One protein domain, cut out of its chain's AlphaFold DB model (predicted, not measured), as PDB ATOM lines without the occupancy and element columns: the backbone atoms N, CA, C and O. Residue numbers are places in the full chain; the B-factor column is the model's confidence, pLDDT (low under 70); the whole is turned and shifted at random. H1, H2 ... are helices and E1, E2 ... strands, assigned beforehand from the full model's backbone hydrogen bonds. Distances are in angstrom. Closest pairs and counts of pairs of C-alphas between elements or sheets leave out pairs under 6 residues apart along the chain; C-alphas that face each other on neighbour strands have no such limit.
ATOM      1  N   GLY A 244     -32.397  -7.648  26.334       32.16
ATOM      2  CA  GLY A 244     -31.450  -6.933  25.462       32.16
ATOM      3  C   GLY A 244     -32.024  -5.680  24.789       32.16
ATOM      4  O   GLY A 244     -31.354  -5.052  23.979       32.16
ATOM      5  N   LEU A 245     -33.274  -5.327  25.082       37.22
ATOM      6  CA  LEU A 245     -33.937  -4.149  24.541       37.22
ATOM      7  C   LEU A 245     -33.632  -2.911  25.393       37.22
ATOM      8  O   LEU A 245     -34.375  -2.652  26.325       37.22
ATOM      9  N   ASP A 246     -32.613  -2.120  25.073       45.12
ATOM     10  CA  ASP A 246     -32.440  -0.797  25.690       45.12
ATOM     11  C   ASP A 246     -33.371   0.217  25.006       45.12
ATOM     12  O   ASP A 246     -33.057   0.698  23.917       45.12
ATOM     13  N   ILE A 247     -34.526   0.534  25.608       49.66
ATOM     14  CA  ILE A 247     -35.383   1.629  25.123       49.66
ATOM     15  C   ILE A 247     -34.993   2.943  25.797       49.66
ATOM     16  O   ILE A 247     -35.280   3.148  26.980       49.66
ATOM     17  N   ASN A 248     -34.455   3.872  25.013       53.50
ATOM     18  CA  ASN A 248     -34.284   5.261  25.425       53.50
ATOM     19  C   ASN A 248     -35.457   6.094  24.897       53.50
ATOM     20  O   ASN A 248     -35.738   6.089  23.699       53.50
ATOM     21  N   PHE A 249     -36.160   6.794  25.791       52.28
ATOM     22  CA  PHE A 249     -37.173   7.766  25.389       52.28
ATOM     23  C   PHE A 249     -36.488   9.083  25.029       52.28
ATOM     24  O   PHE A 249     -35.820   9.684  25.869       52.28
ATOM     25  N   GLU A 250     -36.664   9.548  23.796       52.56
ATOM     26  CA  GLU A 250     -36.156  10.858  23.385       52.56
ATOM     27  C   GLU A 250     -37.042  11.964  23.969       52.56
ATOM     28  O   GLU A 250     -38.205  12.103  23.590       52.56
ATOM     29  N   THR A 251     -36.489  12.749  24.897       46.66
ATOM     30  CA  THR A 251     -37.216  13.800  25.633       46.66
ATOM     31  C   THR A 251     -37.009  15.206  25.081       46.66
ATOM     32  O   THR A 251     -37.655  16.144  25.546       46.66
ATOM     33  N   GLU A 252     -36.096  15.398  24.127       43.31
ATOM     34  CA  GLU A 252     -35.857  16.726  23.567       43.31
ATOM     35  C   GLU A 252     -36.994  17.110  22.620       43.31
ATOM     36  O   GLU A 252     -37.234  16.460  21.596       43.31
ATOM     37  N   TYR A 253     -37.692  18.189  22.976       44.78
ATOM     38  CA  TYR A 253     -38.514  18.944  22.044       44.78
ATOM     39  C   TYR A 253     -37.604  19.420  20.907       44.78
ATOM     40  O   TYR A 253     -36.627  20.121  21.191       44.78
ATOM     41  N   PRO A 254     -37.898  19.109  19.632       41.34
ATOM     42  CA  PRO A 254     -37.337  19.902  18.551       41.34
ATOM     43  C   PRO A 254     -37.681  21.360  18.859       41.34
ATOM     44  O   PRO A 254     -38.840  21.678  19.143       41.34
ATOM     45  N   THR A 255     -36.663  22.217  18.889       37.19
ATOM     46  CA  THR A 255     -36.813  23.656  19.104       37.19
ATOM     47  C   THR A 255     -37.980  24.179  18.275       37.19
ATOM     48  O   THR A 255     -38.016  23.968  17.065       37.19
ATOM     49  N   ALA A 256     -38.930  24.801  18.973       38.16
ATOM     50  CA  ALA A 256     -40.185  25.361  18.493       38.16
ATOM     51  C   ALA A 256     -40.262  25.615  16.975       38.16
ATOM     52  O   ALA A 256     -39.748  26.610  16.465       38.16
ATOM     53  N   HIS A 257     -41.032  24.782  16.280       40.91
ATOM     54  CA  HIS A 257     -41.857  25.275  15.187       40.91
ATOM     55  C   HIS A 257     -43.261  25.482  15.758       40.91
ATOM     56  O   HIS A 257     -43.979  24.498  15.940       40.91
ATOM     57  N   PRO A 258     -43.660  26.721  16.105       43.25
ATOM     58  CA  PRO A 258     -45.038  26.979  16.480       43.25
ATOM     59  C   PRO A 258     -45.885  26.747  15.230       43.25
ATOM     60  O   PRO A 258     -45.872  27.550  14.301       43.25
ATOM     61  N   CYS A 259     -46.582  25.615  15.177       45.16
ATOM     62  CA  CYS A 259     -47.738  25.493  14.309       45.16
ATOM     63  C   CYS A 259     -48.847  26.301  15.008       45.16
ATOM     64  O   CYS A 259     -49.272  25.878  16.083       45.16
ATOM     65  N   PRO A 260     -49.277  27.466  14.484       54.50
ATOM     66  CA  PRO A 260     -50.156  28.390  15.217       54.50
ATOM     67  C   PRO A 260     -51.513  27.785  15.602       54.50
ATOM     68  O   PRO A 260     -52.172  28.280  16.511       54.50
ATOM     69  N   ASP A 261     -51.905  26.695  14.940       64.69
ATOM     70  CA  ASP A 261     -53.227  26.086  15.074       64.69
ATOM     71  C   ASP A 261     -53.268  24.898  16.052       64.69
ATOM     72  O   ASP A 261     -54.342  24.350  16.304       64.69
ATOM     73  N   LYS A 262     -52.126  24.467  16.608       71.31
ATOM     74  CA  LYS A 262     -52.025  23.248  17.430       71.31
ATOM     75  C   LYS A 262     -51.422  23.554  18.801       71.31
ATOM     76  O   LYS A 262     -50.243  23.886  18.885       71.31
ATOM     77  N   ASP A 263     -52.206  23.376  19.866       85.00
ATOM     78  CA  ASP A 263     -51.748  23.510  21.257       85.00
ATOM     79  C   ASP A 263     -51.744  22.129  21.925       85.00
ATOM     80  O   ASP A 263     -52.637  21.767  22.698       85.00
ATOM     81  N   TYR A 264     -50.765  21.306  21.540       86.62
ATOM     82  CA  TYR A 264     -50.645  19.953  22.068       86.62
ATOM     83  C   TYR A 264     -50.102  19.934  23.490       86.62
ATOM     84  O   TYR A 264     -49.104  20.574  23.822       86.62
ATOM     85  N   VAL A 265     -50.711  19.086  24.310       83.00
ATOM     86  CA  VAL A 265     -50.255  18.781  25.660       83.00
ATOM     87  C   VAL A 265     -50.424  17.290  25.919       83.00
ATOM     88  O   VAL A 265     -51.385  16.667  25.471       83.00
ATOM     89  N   GLY A 266     -49.481  16.681  26.626       81.94
ATOM     90  CA  GLY A 266     -49.549  15.255  26.900       81.94
ATOM     91  C   GLY A 266     -48.339  14.739  27.648       81.94
ATOM     92  O   GLY A 266     -47.289  15.384  27.703       81.94
ATOM     93  N   PHE A 267     -48.507  13.560  28.230       77.69
ATOM     94  CA  PHE A 267     -47.502  12.928  29.067       77.69
ATOM     95  C   PHE A 267     -47.552  11.408  28.913       77.69
ATOM     96  O   PHE A 267     -48.632  10.814  28.892       77.69
ATOM     97  N   VAL A 268     -46.386  10.774  28.826       79.12
ATOM     98  CA  VAL A 268     -46.225   9.321  28.924       79.12
ATOM     99  C   VAL A 268     -46.149   8.957  30.405       79.12
ATOM    100  O   VAL A 268     -45.177   9.264  31.086       79.12
ATOM    101  N   ASP A 269     -47.182   8.303  30.930       67.75
ATOM    102  CA  ASP A 269     -47.271   7.986  32.359       67.75
ATOM    103  C   ASP A 269     -46.358   6.819  32.743       67.75
ATOM    104  O   ASP A 269     -45.656   6.842  33.759       67.75
ATOM    105  N   THR A 270     -46.426   5.743  31.960       66.56
ATOM    106  CA  THR A 270     -45.716   4.498  32.238       66.56
ATOM    107  C   THR A 270     -45.637   3.639  30.988       66.56
ATOM    108  O   THR A 270     -46.451   3.752  30.074       66.56
ATOM    109  N   ALA A 271     -44.678   2.727  30.963       68.94
ATOM    110  CA  ALA A 271     -44.532   1.761  29.897       68.94
ATOM    111  C   ALA A 271     -44.143   0.397  30.480       68.94
ATOM    112  O   ALA A 271     -43.480   0.310  31.514       68.94
ATOM    113  N   ASN A 272     -44.620  -0.681  29.860       62.03
ATOM    114  CA  ASN A 272     -44.345  -2.052  30.285       62.03
ATOM    115  C   ASN A 272     -44.135  -2.989  29.080       62.03
ATOM    116  O   ASN A 272     -44.069  -2.537  27.940       62.03
ATOM    117  N   CYS A 273     -44.040  -4.304  29.332       58.28
ATOM    118  CA  CYS A 273     -43.790  -5.338  28.311       58.28
ATOM    119  C   CYS A 273     -44.777  -5.343  27.153       58.28
ATOM    120  O   CYS A 273     -44.460  -5.860  26.086       58.28
ATOM    121  N   ASP A 274     -45.985  -4.855  27.393       66.19
ATOM    122  CA  ASP A 274     -47.112  -5.040  26.502       66.19
ATOM    123  C   ASP A 274     -47.537  -3.713  25.878       66.19
ATOM    124  O   ASP A 274     -47.941  -3.698  24.714       66.19
ATOM    125  N   ARG A 275     -47.459  -2.609  26.633       79.00
ATOM    126  CA  ARG A 275     -48.013  -1.317  26.228       79.00
ATOM    127  C   ARG A 275     -47.274  -0.117  26.831       79.00
ATOM    128  O   ARG A 275     -46.696  -0.206  27.914       79.00
ATOM    129  N   ILE A 276     -47.376   1.016  26.142       83.00
ATOM    130  CA  ILE A 276     -47.019   2.360  26.610       83.00
ATOM    131  C   ILE A 276     -48.320   3.110  26.894       83.00
ATOM    132  O   ILE A 276     -49.220   3.130  26.055       83.00
ATOM    133  N   PHE A 277     -48.414   3.723  28.066       83.19
ATOM    134  CA  PHE A 277     -49.591   4.447  28.523       83.19
ATOM    135  C   PHE A 277     -49.267   5.912  28.737       83.19
ATOM    136  O   PHE A 277     -48.167   6.273  29.155       83.19
ATOM    137  N   GLY A 278     -50.264   6.744  28.502       87.25
ATOM    138  CA  GLY A 278     -50.167   8.166  28.743       87.25
ATOM    139  C   GLY A 278     -51.476   8.855  28.430       87.25
ATOM    140  O   GLY A 278     -52.532   8.221  28.334       87.25
ATOM    141  N   TRP A 279     -51.391  10.158  28.229       90.88
ATOM    142  CA  TRP A 279     -52.484  10.965  27.719       90.88
ATOM    143  C   TRP A 279     -51.962  12.023  26.751       90.88
ATOM    144  O   TRP A 279     -50.802  12.432  26.824       90.88
ATOM    145  N   ALA A 280     -52.815  12.430  25.819       91.88
ATOM    146  CA  ALA A 280     -52.506  13.426  24.807       91.88
ATOM    147  C   ALA A 280     -53.776  14.177  24.423       91.88
ATOM    148  O   ALA A 280     -54.810  13.557  24.190       91.88
ATOM    149  N   ALA A 281     -53.674  15.497  24.327       89.06
ATOM    150  CA  ALA A 281     -54.759  16.386  23.955       89.06
ATOM    151  C   ALA A 281     -54.246  17.523  23.068       89.06
ATOM    152  O   ALA A 281     -53.059  17.851  23.065       89.06
ATOM    153  N   ASP A 282     -55.168  18.138  22.338       90.94
ATOM    154  CA  ASP A 282     -54.984  19.415  21.656       90.94
ATOM    155  C   ASP A 282     -55.944  20.406  22.312       90.94
ATOM    156  O   ASP A 282     -57.162  20.244  22.214       90.94
ATOM    157  N   ARG A 283     -55.422  21.406  23.024       86.44
ATOM    158  CA  ARG A 283     -56.243  22.373  23.770       86.44
ATOM    159  C   ARG A 283     -57.120  23.229  22.861       86.44
ATOM    160  O   ARG A 283     -58.133  23.747  23.322       86.44
ATOM    161  N   ASN A 284     -56.805  23.301  21.568       89.88
ATOM    162  CA  ASN A 284     -57.659  23.947  20.572       89.88
ATOM    163  C   ASN A 284     -58.825  23.050  20.109       89.88
ATOM    164  O   ASN A 284     -59.722  23.518  19.411       89.88
ATOM    165  N   ARG A 285     -58.841  21.761  20.485       90.06
ATOM    166  CA  ARG A 285     -59.873  20.766  20.139       90.06
ATOM    167  C   ARG A 285     -60.359  19.999  21.379       90.06
ATOM    168  O   ARG A 285     -60.324  18.770  21.415       90.06
ATOM    169  N   LEU A 286     -60.843  20.718  22.393       90.75
ATOM    170  CA  LEU A 286     -61.436  20.100  23.588       90.75
ATOM    171  C   LEU A 286     -62.564  19.119  23.233       90.75
ATOM    172  O   LEU A 286     -63.241  19.253  22.210       90.75
ATOM    173  N   ASN A 287     -62.771  18.127  24.098       92.81
ATOM    174  CA  ASN A 287     -63.719  17.022  23.918       92.81
ATOM    175  C   ASN A 287     -63.456  16.125  22.694       92.81
ATOM    176  O   ASN A 287     -64.253  15.224  22.419       92.81
ATOM    177  N   THR A 288     -62.356  16.344  21.971       93.19
ATOM    178  CA  THR A 288     -61.987  15.590  20.772       93.19
ATOM    179  C   THR A 288     -60.702  14.819  21.032       93.19
ATOM    180  O   THR A 288     -59.651  15.406  21.278       93.19
ATOM    181  N   SER A 289     -60.769  13.494  20.936       92.62
ATOM    182  CA  SER A 289     -59.581  12.648  21.025       92.62
ATOM    183  C   SER A 289     -58.674  12.846  19.809       92.62
ATOM    184  O   SER A 289     -59.144  12.879  18.670       92.62
ATOM    185  N   ILE A 290     -57.364  12.911  20.046       93.44
ATOM    186  CA  ILE A 290     -56.331  12.939  18.999       93.44
ATOM    187  C   ILE A 290     -55.611  11.591  18.914       93.44
ATOM    188  O   ILE A 290     -55.715  10.762  19.814       93.44
ATOM    189  N   ASN A 291     -54.867  11.350  17.838       94.38
ATOM    190  CA  ASN A 291     -54.019  10.162  17.739       94.38
ATOM    191  C   ASN A 291     -52.623  10.424  18.311       94.38
ATOM    192  O   ASN A 291     -52.107  11.538  18.229       94.38
ATOM    193  N   VAL A 292     -51.988   9.372  18.820       93.06
ATOM    194  CA  VAL A 292     -50.560   9.343  19.146       93.06
ATOM    195  C   VAL A 292     -49.850   8.269  18.335       93.06
ATOM    196  O   VAL A 292     -50.402   7.191  18.099       93.06
ATOM    197  N   GLY A 293     -48.620   8.553  17.913       91.50
ATOM    198  CA  GLY A 293     -47.762   7.614  17.196       91.50
ATOM    199  C   GLY A 293     -46.564   7.179  18.035       91.50
ATOM    200  O   GLY A 293     -45.905   8.017  18.641       91.50
ATOM    201  N   LEU A 294     -46.264   5.882  18.050       89.75
ATOM    202  CA  LEU A 294     -45.002   5.320  18.532       89.75
ATOM    203  C   LEU A 294     -44.010   5.276  17.373       89.75
ATOM    204  O   LEU A 294     -44.288   4.636  16.358       89.75
ATOM    205  N   TYR A 295     -42.855   5.902  17.547       87.38
ATOM    206  CA  TYR A 295     -41.772   5.940  16.571       87.38
ATOM    207  C   TYR A 295     -40.521   5.263  17.123       87.38
ATOM    208  O   TYR A 295     -40.252   5.350  18.317       87.38
ATOM    209  N   ASP A 296     -39.764   4.628  16.235       84.88
ATOM    210  CA  ASP A 296     -38.417   4.099  16.465       84.88
ATOM    211  C   ASP A 296     -37.475   4.832  15.503       84.88
ATOM    212  O   ASP A 296     -37.573   4.676  14.277       84.88
ATOM    213  N   GLY A 297     -36.680   5.757  16.044       81.75
ATOM    214  CA  GLY A 297     -36.074   6.837  15.267       81.75
ATOM    215  C   GLY A 297     -37.137   7.653  14.512       81.75
ATOM    216  O   GLY A 297     -38.038   8.237  15.114       81.75
ATOM    217  N   GLY A 298     -37.046   7.684  13.178       82.19
ATOM    218  CA  GLY A 298     -38.018   8.354  12.298       82.19
ATOM    219  C   GLY A 298     -39.147   7.458  11.773       82.19
ATOM    220  O   GLY A 298     -40.049   7.944  11.094       82.19
ATOM    221  N   ARG A 299     -39.123   6.147  12.048       86.81
ATOM    222  CA  ARG A 299     -40.114   5.209  11.504       86.81
ATOM    223  C   ARG A 299     -41.317   5.098  12.435       86.81
ATOM    224  O   ARG A 299     -41.153   4.723  13.591       86.81
ATOM    225  N   LEU A 300     -42.520   5.342  11.914       88.25
ATOM    226  CA  LEU A 300     -43.769   5.069  12.631       88.25
ATOM    227  C   LEU A 300     -43.955   3.553  12.793       88.25
ATOM    228  O   LEU A 300     -43.912   2.799  11.822       88.25
ATOM    229  N   ILE A 301     -44.167   3.120  14.031       89.31
ATOM    230  CA  ILE A 301     -44.271   1.716  14.432       89.31
ATOM    231  C   ILE A 301     -45.714   1.339  14.782       89.31
ATOM    232  O   ILE A 301     -46.174   0.259  14.415       89.31
ATOM    233  N   ALA A 302     -46.433   2.212  15.488       89.06
ATOM    234  CA  ALA A 302     -47.831   1.997  15.858       89.06
ATOM    235  C   ALA A 302     -48.553   3.329  16.091       89.06
ATOM    236  O   ALA A 302     -47.921   4.330  16.417       89.06
ATOM    237  N   THR A 303     -49.880   3.322  15.990       91.88
ATOM    238  CA  THR A 303     -50.737   4.475  16.294       91.88
ATOM    239  C   THR A 303     -51.871   4.033  17.211       91.88
ATOM    240  O   THR A 303     -52.368   2.913  17.080       91.88
ATOM    241  N   ALA A 304     -52.289   4.898  18.131       93.31
ATOM    242  CA  ALA A 304     -53.478   4.687  18.949       93.31
ATOM    243  C   ALA A 304     -54.233   6.005  19.163       93.31
ATOM    244  O   ALA A 304     -53.591   7.051  19.296       93.31
ATOM    245  N   PRO A 305     -55.573   5.968  19.244       95.38
ATOM    246  CA  PRO A 305     -56.339   7.118  19.688       95.38
ATOM    247  C   PRO A 305     -56.129   7.348  21.187       95.38
ATOM    248  O   PRO A 305     -56.095   6.409  21.987       95.38
ATOM    249  N   ALA A 306     -56.024   8.615  21.564       94.81
ATOM    250  CA  ALA A 306     -56.055   9.077  22.936       94.81
ATOM    251  C   ALA A 306     -57.515   9.289  23.358       94.81
ATOM    252  O   ALA A 306     -57.966  10.417  23.468       94.81
ATOM    253  N   ASN A 307     -58.284   8.204  23.493       95.19
ATOM    254  CA  ASN A 307     -59.731   8.225  23.752       95.19
ATOM    255  C   ASN A 307     -60.150   7.478  25.028       95.19
ATOM    256  O   ASN A 307     -61.329   7.185  25.233       95.19
ATOM    257  N   LEU A 308     -59.189   7.123  25.876       91.88
ATOM    258  CA  LEU A 308     -59.432   6.436  27.137       91.88
ATOM    259  C   LEU A 308     -59.738   7.466  28.225       91.88
ATOM    260  O   LEU A 308     -59.136   8.538  28.278       91.88
ATOM    261  N   MET A 309     -60.681   7.137  29.103       90.75
ATOM    262  CA  MET A 309     -61.138   8.052  30.146       90.75
ATOM    263  C   MET A 309     -60.027   8.368  31.158       90.75
ATOM    264  O   MET A 309     -59.463   7.469  31.784       90.75
ATOM    265  N   ARG A 310     -59.775   9.659  31.365       82.81
ATOM    266  CA  ARG A 310     -58.841  10.243  32.330       82.81
ATOM    267  C   ARG A 310     -59.509  11.421  33.024       82.81
ATOM    268  O   ARG A 310     -59.407  12.561  32.588       82.81
ATOM    269  N   VAL A 311     -60.211  11.126  34.117       74.44
ATOM    270  CA  VAL A 311     -60.973  12.121  34.895       74.44
ATOM    271  C   VAL A 311     -60.072  13.247  35.409       74.44
ATOM    272  O   VAL A 311     -60.473  14.405  35.420       74.44
ATOM    273  N   ASP A 312     -58.837  12.921  35.789       65.19
ATOM    274  CA  ASP A 312     -57.817  13.888  36.197       65.19
ATOM    275  C   ASP A 312     -57.428  14.843  35.060       65.19
ATOM    276  O   ASP A 312     -57.329  16.050  35.273       65.19
ATOM    277  N   VAL A 313     -57.271  14.319  33.844       79.31
ATOM    278  CA  VAL A 313     -56.961  15.116  32.650       79.31
ATOM    279  C   VAL A 313     -58.174  15.936  32.207       79.31
ATOM    280  O   VAL A 313     -58.014  17.101  31.864       79.31
ATOM    281  N   GLY A 314     -59.386  15.379  32.282       79.56
ATOM    282  CA  GLY A 314     -60.625  16.115  32.014       79.56
ATOM    283  C   GLY A 314     -60.820  17.286  32.976       79.56
ATOM    284  O   GLY A 314     -61.153  18.384  32.545       79.56
ATOM    285  N   ALA A 315     -60.515  17.107  34.265       72.31
ATOM    286  CA  ALA A 315     -60.515  18.204  35.234       72.31
ATOM    287  C   ALA A 315     -59.432  19.257  34.931       72.31
ATOM    288  O   ALA A 315     -59.674  20.449  35.096       72.31
ATOM    289  N   TYR A 316     -58.254  18.824  34.471       77.19
ATOM    290  CA  TYR A 316     -57.155  19.711  34.080       77.19
ATOM    291  C   TYR A 316     -57.467  20.542  32.824       77.19
ATOM    292  O   TYR A 316     -57.135  21.726  32.780       77.19
ATOM    293  N   LEU A 317     -58.097  19.937  31.815       82.69
ATOM    294  CA  LEU A 317     -58.454  20.588  30.549       82.69
ATOM    295  C   LEU A 317     -59.826  21.275  30.589       82.69
ATOM    296  O   LEU A 317     -60.121  22.091  29.720       82.69
ATOM    297  N   GLY A 318     -60.658  20.953  31.583       88.75
ATOM    298  CA  GLY A 318     -62.044  21.407  31.667       88.75
ATOM    299  C   GLY A 318     -62.959  20.753  30.626       88.75
ATOM    300  O   GLY A 318     -63.826  21.432  30.078       88.75
ATOM    301  N   ASP A 319     -62.767  19.465  30.318       93.19
ATOM    302  CA  ASP A 319     -63.487  18.768  29.244       93.19
ATOM    303  C   ASP A 319     -63.882  17.309  29.577       93.19
ATOM    304  O   ASP A 319     -63.840  16.887  30.734       93.19
ATOM    305  N   ASN A 320     -64.332  16.535  28.578       90.88
ATOM    306  CA  ASN A 320     -64.850  15.172  28.755       90.88
ATOM    307  C   ASN A 320     -63.830  14.128  29.254       90.88
ATOM    308  O   ASN A 320     -64.231  13.002  29.557       90.88
ATOM    309  N   GLY A 321     -62.536  14.463  29.329       87.88
ATOM    310  CA  GLY A 321     -61.494  13.586  29.859       87.88
ATOM    311  C   GLY A 321     -61.142  12.381  28.985       87.88
ATOM    312  O   GLY A 321     -60.388  11.518  29.433       87.88
ATOM    313  N   LEU A 322     -61.639  12.281  27.750       93.88
ATOM    314  CA  LEU A 322     -61.312  11.192  26.821       93.88
ATOM    315  C   LEU A 322     -59.988  11.472  26.094       93.88
ATOM    316  O   LEU A 322     -59.984  11.673  24.882       93.88
ATOM    317  N   HIS A 323     -58.885  11.466  26.853       93.00
ATOM    318  CA  HIS A 323     -57.533  11.837  26.389       93.00
ATOM    319  C   HIS A 323     -56.442  10.815  26.719       93.00
ATOM    320  O   HIS A 323     -55.272  11.036  26.426       93.00
ATOM    321  N   GLY A 324     -56.768   9.698  27.368       91.19
ATOM    322  CA  GLY A 324     -55.805   8.638  27.669       91.19
ATOM    323  C   GLY A 324     -55.506   7.766  26.449       91.19
ATOM    324  O   GLY A 324     -56.407   7.469  25.670       91.19
ATOM    325  N   PHE A 325     -54.274   7.287  26.297       93.56
ATOM    326  CA  PHE A 325     -53.903   6.316  25.263       93.56
ATOM    327  C   PHE A 325     -53.218   5.081  25.856       93.56
ATOM    328  O   PHE A 325     -52.631   5.112  26.941       93.56
ATOM    329  N   ALA A 326     -53.257   3.986  25.095       89.38
ATOM    330  CA  ALA A 326     -52.522   2.759  25.377       89.38
ATOM    331  C   ALA A 326     -51.970   2.162  24.078       89.38
ATOM    332  O   ALA A 326     -52.662   1.431  23.368       89.38
ATOM    333  N   LEU A 327     -50.711   2.470  23.771       87.56
ATOM    334  CA  LEU A 327     -50.019   2.003  22.574       87.56
ATOM    335  C   LEU A 327     -49.478   0.587  22.801       87.56
ATOM    336  O   LEU A 327     -48.729   0.390  23.757       87.56
ATOM    337  N   PRO A 328     -49.810  -0.407  21.960       80.19
ATOM    338  CA  PRO A 328     -49.179  -1.719  22.044       80.19
ATOM    339  C   PRO A 328     -47.691  -1.608  21.704       80.19
ATOM    340  O   PRO A 328     -47.329  -0.924  20.752       80.19
ATOM    341  N   LEU A 329     -46.838  -2.305  22.457       77.06
ATOM    342  CA  LEU A 329     -45.406  -2.402  22.176       77.06
ATOM    343  C   LEU A 329     -45.169  -3.559  21.184       77.06
ATOM    344  O   LEU A 329     -45.283  -4.724  21.597       77.06
ATOM    345  N   PRO A 330     -44.879  -3.307  19.890       75.12
ATOM    346  CA  PRO A 330     -44.889  -4.374  18.892       75.12
ATOM    347  C   PRO A 330     -43.721  -5.337  19.055       75.12
ATOM    348  O   PRO A 330     -42.656  -4.979  19.555       75.12
ATOM    349  N   ALA A 331     -43.902  -6.570  18.575       69.75
ATOM    350  CA  ALA A 331     -42.855  -7.590  18.613       69.75
ATOM    351  C   ALA A 331     -41.586  -7.178  17.843       69.75
ATOM    352  O   ALA A 331     -40.508  -7.661  18.164       69.75
ATOM    353  N   SER A 332     -41.690  -6.255  16.877       72.25
ATOM    354  CA  SER A 332     -40.540  -5.712  16.140       72.25
ATOM    355  C   SER A 332     -39.548  -4.955  17.023       72.25
ATOM    356  O   SER A 332     -38.378  -4.894  16.672       72.25
ATOM    357  N   LEU A 333     -40.009  -4.409  18.154       69.94
ATOM    358  CA  LEU A 333     -39.157  -3.782  19.167       69.94
ATOM    359  C   LEU A 333     -38.650  -4.803  20.195       69.94
ATOM    360  O   LEU A 333     -37.969  -4.439  21.133       69.94
ATOM    361  N   ARG A 334     -38.998  -6.091  20.079       64.75
ATOM    362  CA  ARG A 334     -38.607  -7.155  21.023       64.75
ATOM    363  C   ARG A 334     -37.551  -8.065  20.396       64.75
ATOM    364  O   ARG A 334     -37.726  -9.279  20.336       64.75
ATOM    365  N   ASN A 335     -36.491  -7.462  19.868       65.38
ATOM    366  CA  ASN A 335     -35.445  -8.136  19.093       65.38
ATOM    367  C   ASN A 335     -34.083  -8.204  19.818       65.38
ATOM    368  O   ASN A 335     -33.145  -8.771  19.263       65.38
ATOM    369  N   GLY A 336     -33.974  -7.652  21.031       56.50
ATOM    370  CA  GLY A 336     -32.726  -7.612  21.798       56.50
ATOM    371  C   GLY A 336     -31.709  -6.571  21.309       56.50
ATOM    372  O   GLY A 336     -30.540  -6.674  21.665       56.50
ATOM    373  N   ALA A 337     -32.131  -5.610  20.480       65.12
ATOM    374  CA  ALA A 337     -31.345  -4.441  20.100       65.12
ATOM    375  C   ALA A 337     -31.782  -3.204  20.900       65.12
ATOM    376  O   ALA A 337     -32.932  -3.105  21.331       65.12
ATOM    377  N   ALA A 338     -30.879  -2.236  21.059       64.62
ATOM    378  CA  ALA A 338     -31.226  -0.922  21.588       64.62
ATOM    379  C   ALA A 338     -32.121  -0.164  20.595       64.62
ATOM    380  O   ALA A 338     -31.850  -0.144  19.392       64.62
ATOM    381  N   HIS A 339     -33.164   0.482  21.105       73.06
ATOM    382  CA  HIS A 339     -34.117   1.271  20.334       73.06
ATOM    383  C   HIS A 339     -34.265   2.665  20.949       73.06
ATOM    384  O   HIS A 339     -34.373   2.821  22.165       73.06
ATOM    385  N   SER A 340     -34.306   3.689  20.102       77.44
ATOM    386  CA  SER A 340     -34.597   5.059  20.528       77.44
ATOM    387  C   SER A 340     -36.028   5.372  20.131       77.44
ATOM    388  O   SER A 340     -36.327   5.487  18.938       77.44
ATOM    389  N   ILE A 341     -36.933   5.433  21.109       82.94
ATOM    390  CA  ILE A 341     -38.358   5.607  20.828       82.94
ATOM    391  C   ILE A 341     -38.845   7.001  21.194       82.94
ATOM    392  O   ILE A 341     -38.412   7.611  22.171       82.94
ATOM    393  N   SER A 342     -39.818   7.482  20.429       82.31
ATOM    394  CA  SER A 342     -40.564   8.697  20.756       82.31
ATOM    395  C   SER A 342     -42.060   8.465  20.584       82.31
ATOM    396  O   SER A 342     -42.489   7.746  19.680       82.31
ATOM    397  N   ILE A 343     -42.859   9.066  21.467       87.19
ATOM    398  CA  ILE A 343     -44.309   9.161  21.278       87.19
ATOM    399  C   ILE A 343     -44.600  10.550  20.737       87.19
ATOM    400  O   ILE A 343     -44.148  11.527  21.329       87.19
ATOM    401  N   ARG A 344     -45.322  10.644  19.623       88.00
ATOM    402  CA  ARG A 344     -45.593  11.913  18.937       88.00
ATOM    403  C   ARG A 344     -47.084  12.193  18.816       88.00
ATOM    404  O   ARG A 344     -47.882  11.256  18.738       88.00
ATOM    405  N   PHE A 345     -47.446  13.473  18.795       85.38
ATOM    406  CA  PHE A 345     -48.824  13.926  18.591       85.38
ATOM    407  C   PHE A 345     -49.212  13.832  17.111       85.38
ATOM    408  O   PHE A 345     -48.528  14.393  16.255       85.38
ATOM    409  N   GLU A 346     -50.326  13.165  16.807       84.31
ATOM    410  CA  GLU A 346     -50.830  12.928  15.446       84.31
ATOM    411  C   GLU A 346     -49.701  12.483  14.482       84.31
ATOM    412  O   GLU A 346     -48.921  11.590  14.810       84.31
TER     413      GLU A 346
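Overview. This is residues 244 to 346 of the 354 residues of an uncharacterized protein of Acidobacteria bacterium (UniProt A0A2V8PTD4). What shape do these coordinates make? They make a small sandwich of two strongly twisted sheets, one of four strands and one of three, face to face with their strands crossed at 39 degrees; the short helix H1 packs on the three-stranded sheet, and residues 253 to 260 stick out as a loop. What is it built of? The printed part has 103 residues, with seven named strands and one named helix in the order E1 E2 E3 E4 E5 H1 E6 E7, and its class is mostly strand. The sheet E1 E7 E4 E5 is mixed and the sheet E2 E3 E6 antiparallel. How large is it? It is compact, with a radius of gyration of the C-alphas of 14.1 A and spans of 42 by 30 by 17 A.

Arrangement. What does the first strand join? Edge strand E1, residues 246 to 249, is parallel to E7, residues 339 to 345, at 28 degrees, with N 341 and O 248 2.9 A apart. E7 is antiparallel to E4, residues 291 to 296, with N 295 and O 342 at 2.8 A. E4 forms a hairpin with E5, residues 299 to 305, with N 294 and O 302 at 2.8 A. What makes the other sheet? E2, residues 264 to 271, and E3, residues 275 to 282, are a hairpin, with N 267 and O 279 at 2.9 A. E3 is antiparallel to E6, residues 322 to 328, with N 327 and O 276 at 2.8 A. How do the sheets face? Their facing parts are 9.3 A centre to centre; the closest C-alphas of E5 and E6 are those of Ala 304 and Leu 327, 5.7 A apart. Where is the helix? H1, residues 311 to 317, is on the sheet E2 E3 E6 at a height of 9.0 A, over E6 and slantwise to it at 54 degrees on the local plane. Every O i to N i+4 pair in H1 is within hydrogen-bond range.

Along the chain. Where do the first and last elements lie? E1 begins at C-alpha 246, (-32.440, -0.797, 25.690), and E7 ends at C-alpha 345, (-48.824, 13.926, 18.591). How long are the elements? From first to last C-alpha, E2 measures 20.7 A, E3 22.3 A, E4 16.8 A, E5 18.3 A, E6 18.4 A and E7 19.5 A. E1 and H1 measure 9.8 A each.

Size, cuts and confidence. Is the printed part unbroken? It has no cut, and the link E1 to E2, 14 residues, is long. How far does it reach? The two C-alphas farthest apart, those of Gly 318 and Gly 336, are 42.4 A apart. Where is confidence low? The model's pLDDT is under 70 in 32 residues, among them 244 to 261, 269 to 274 and 333 to 338.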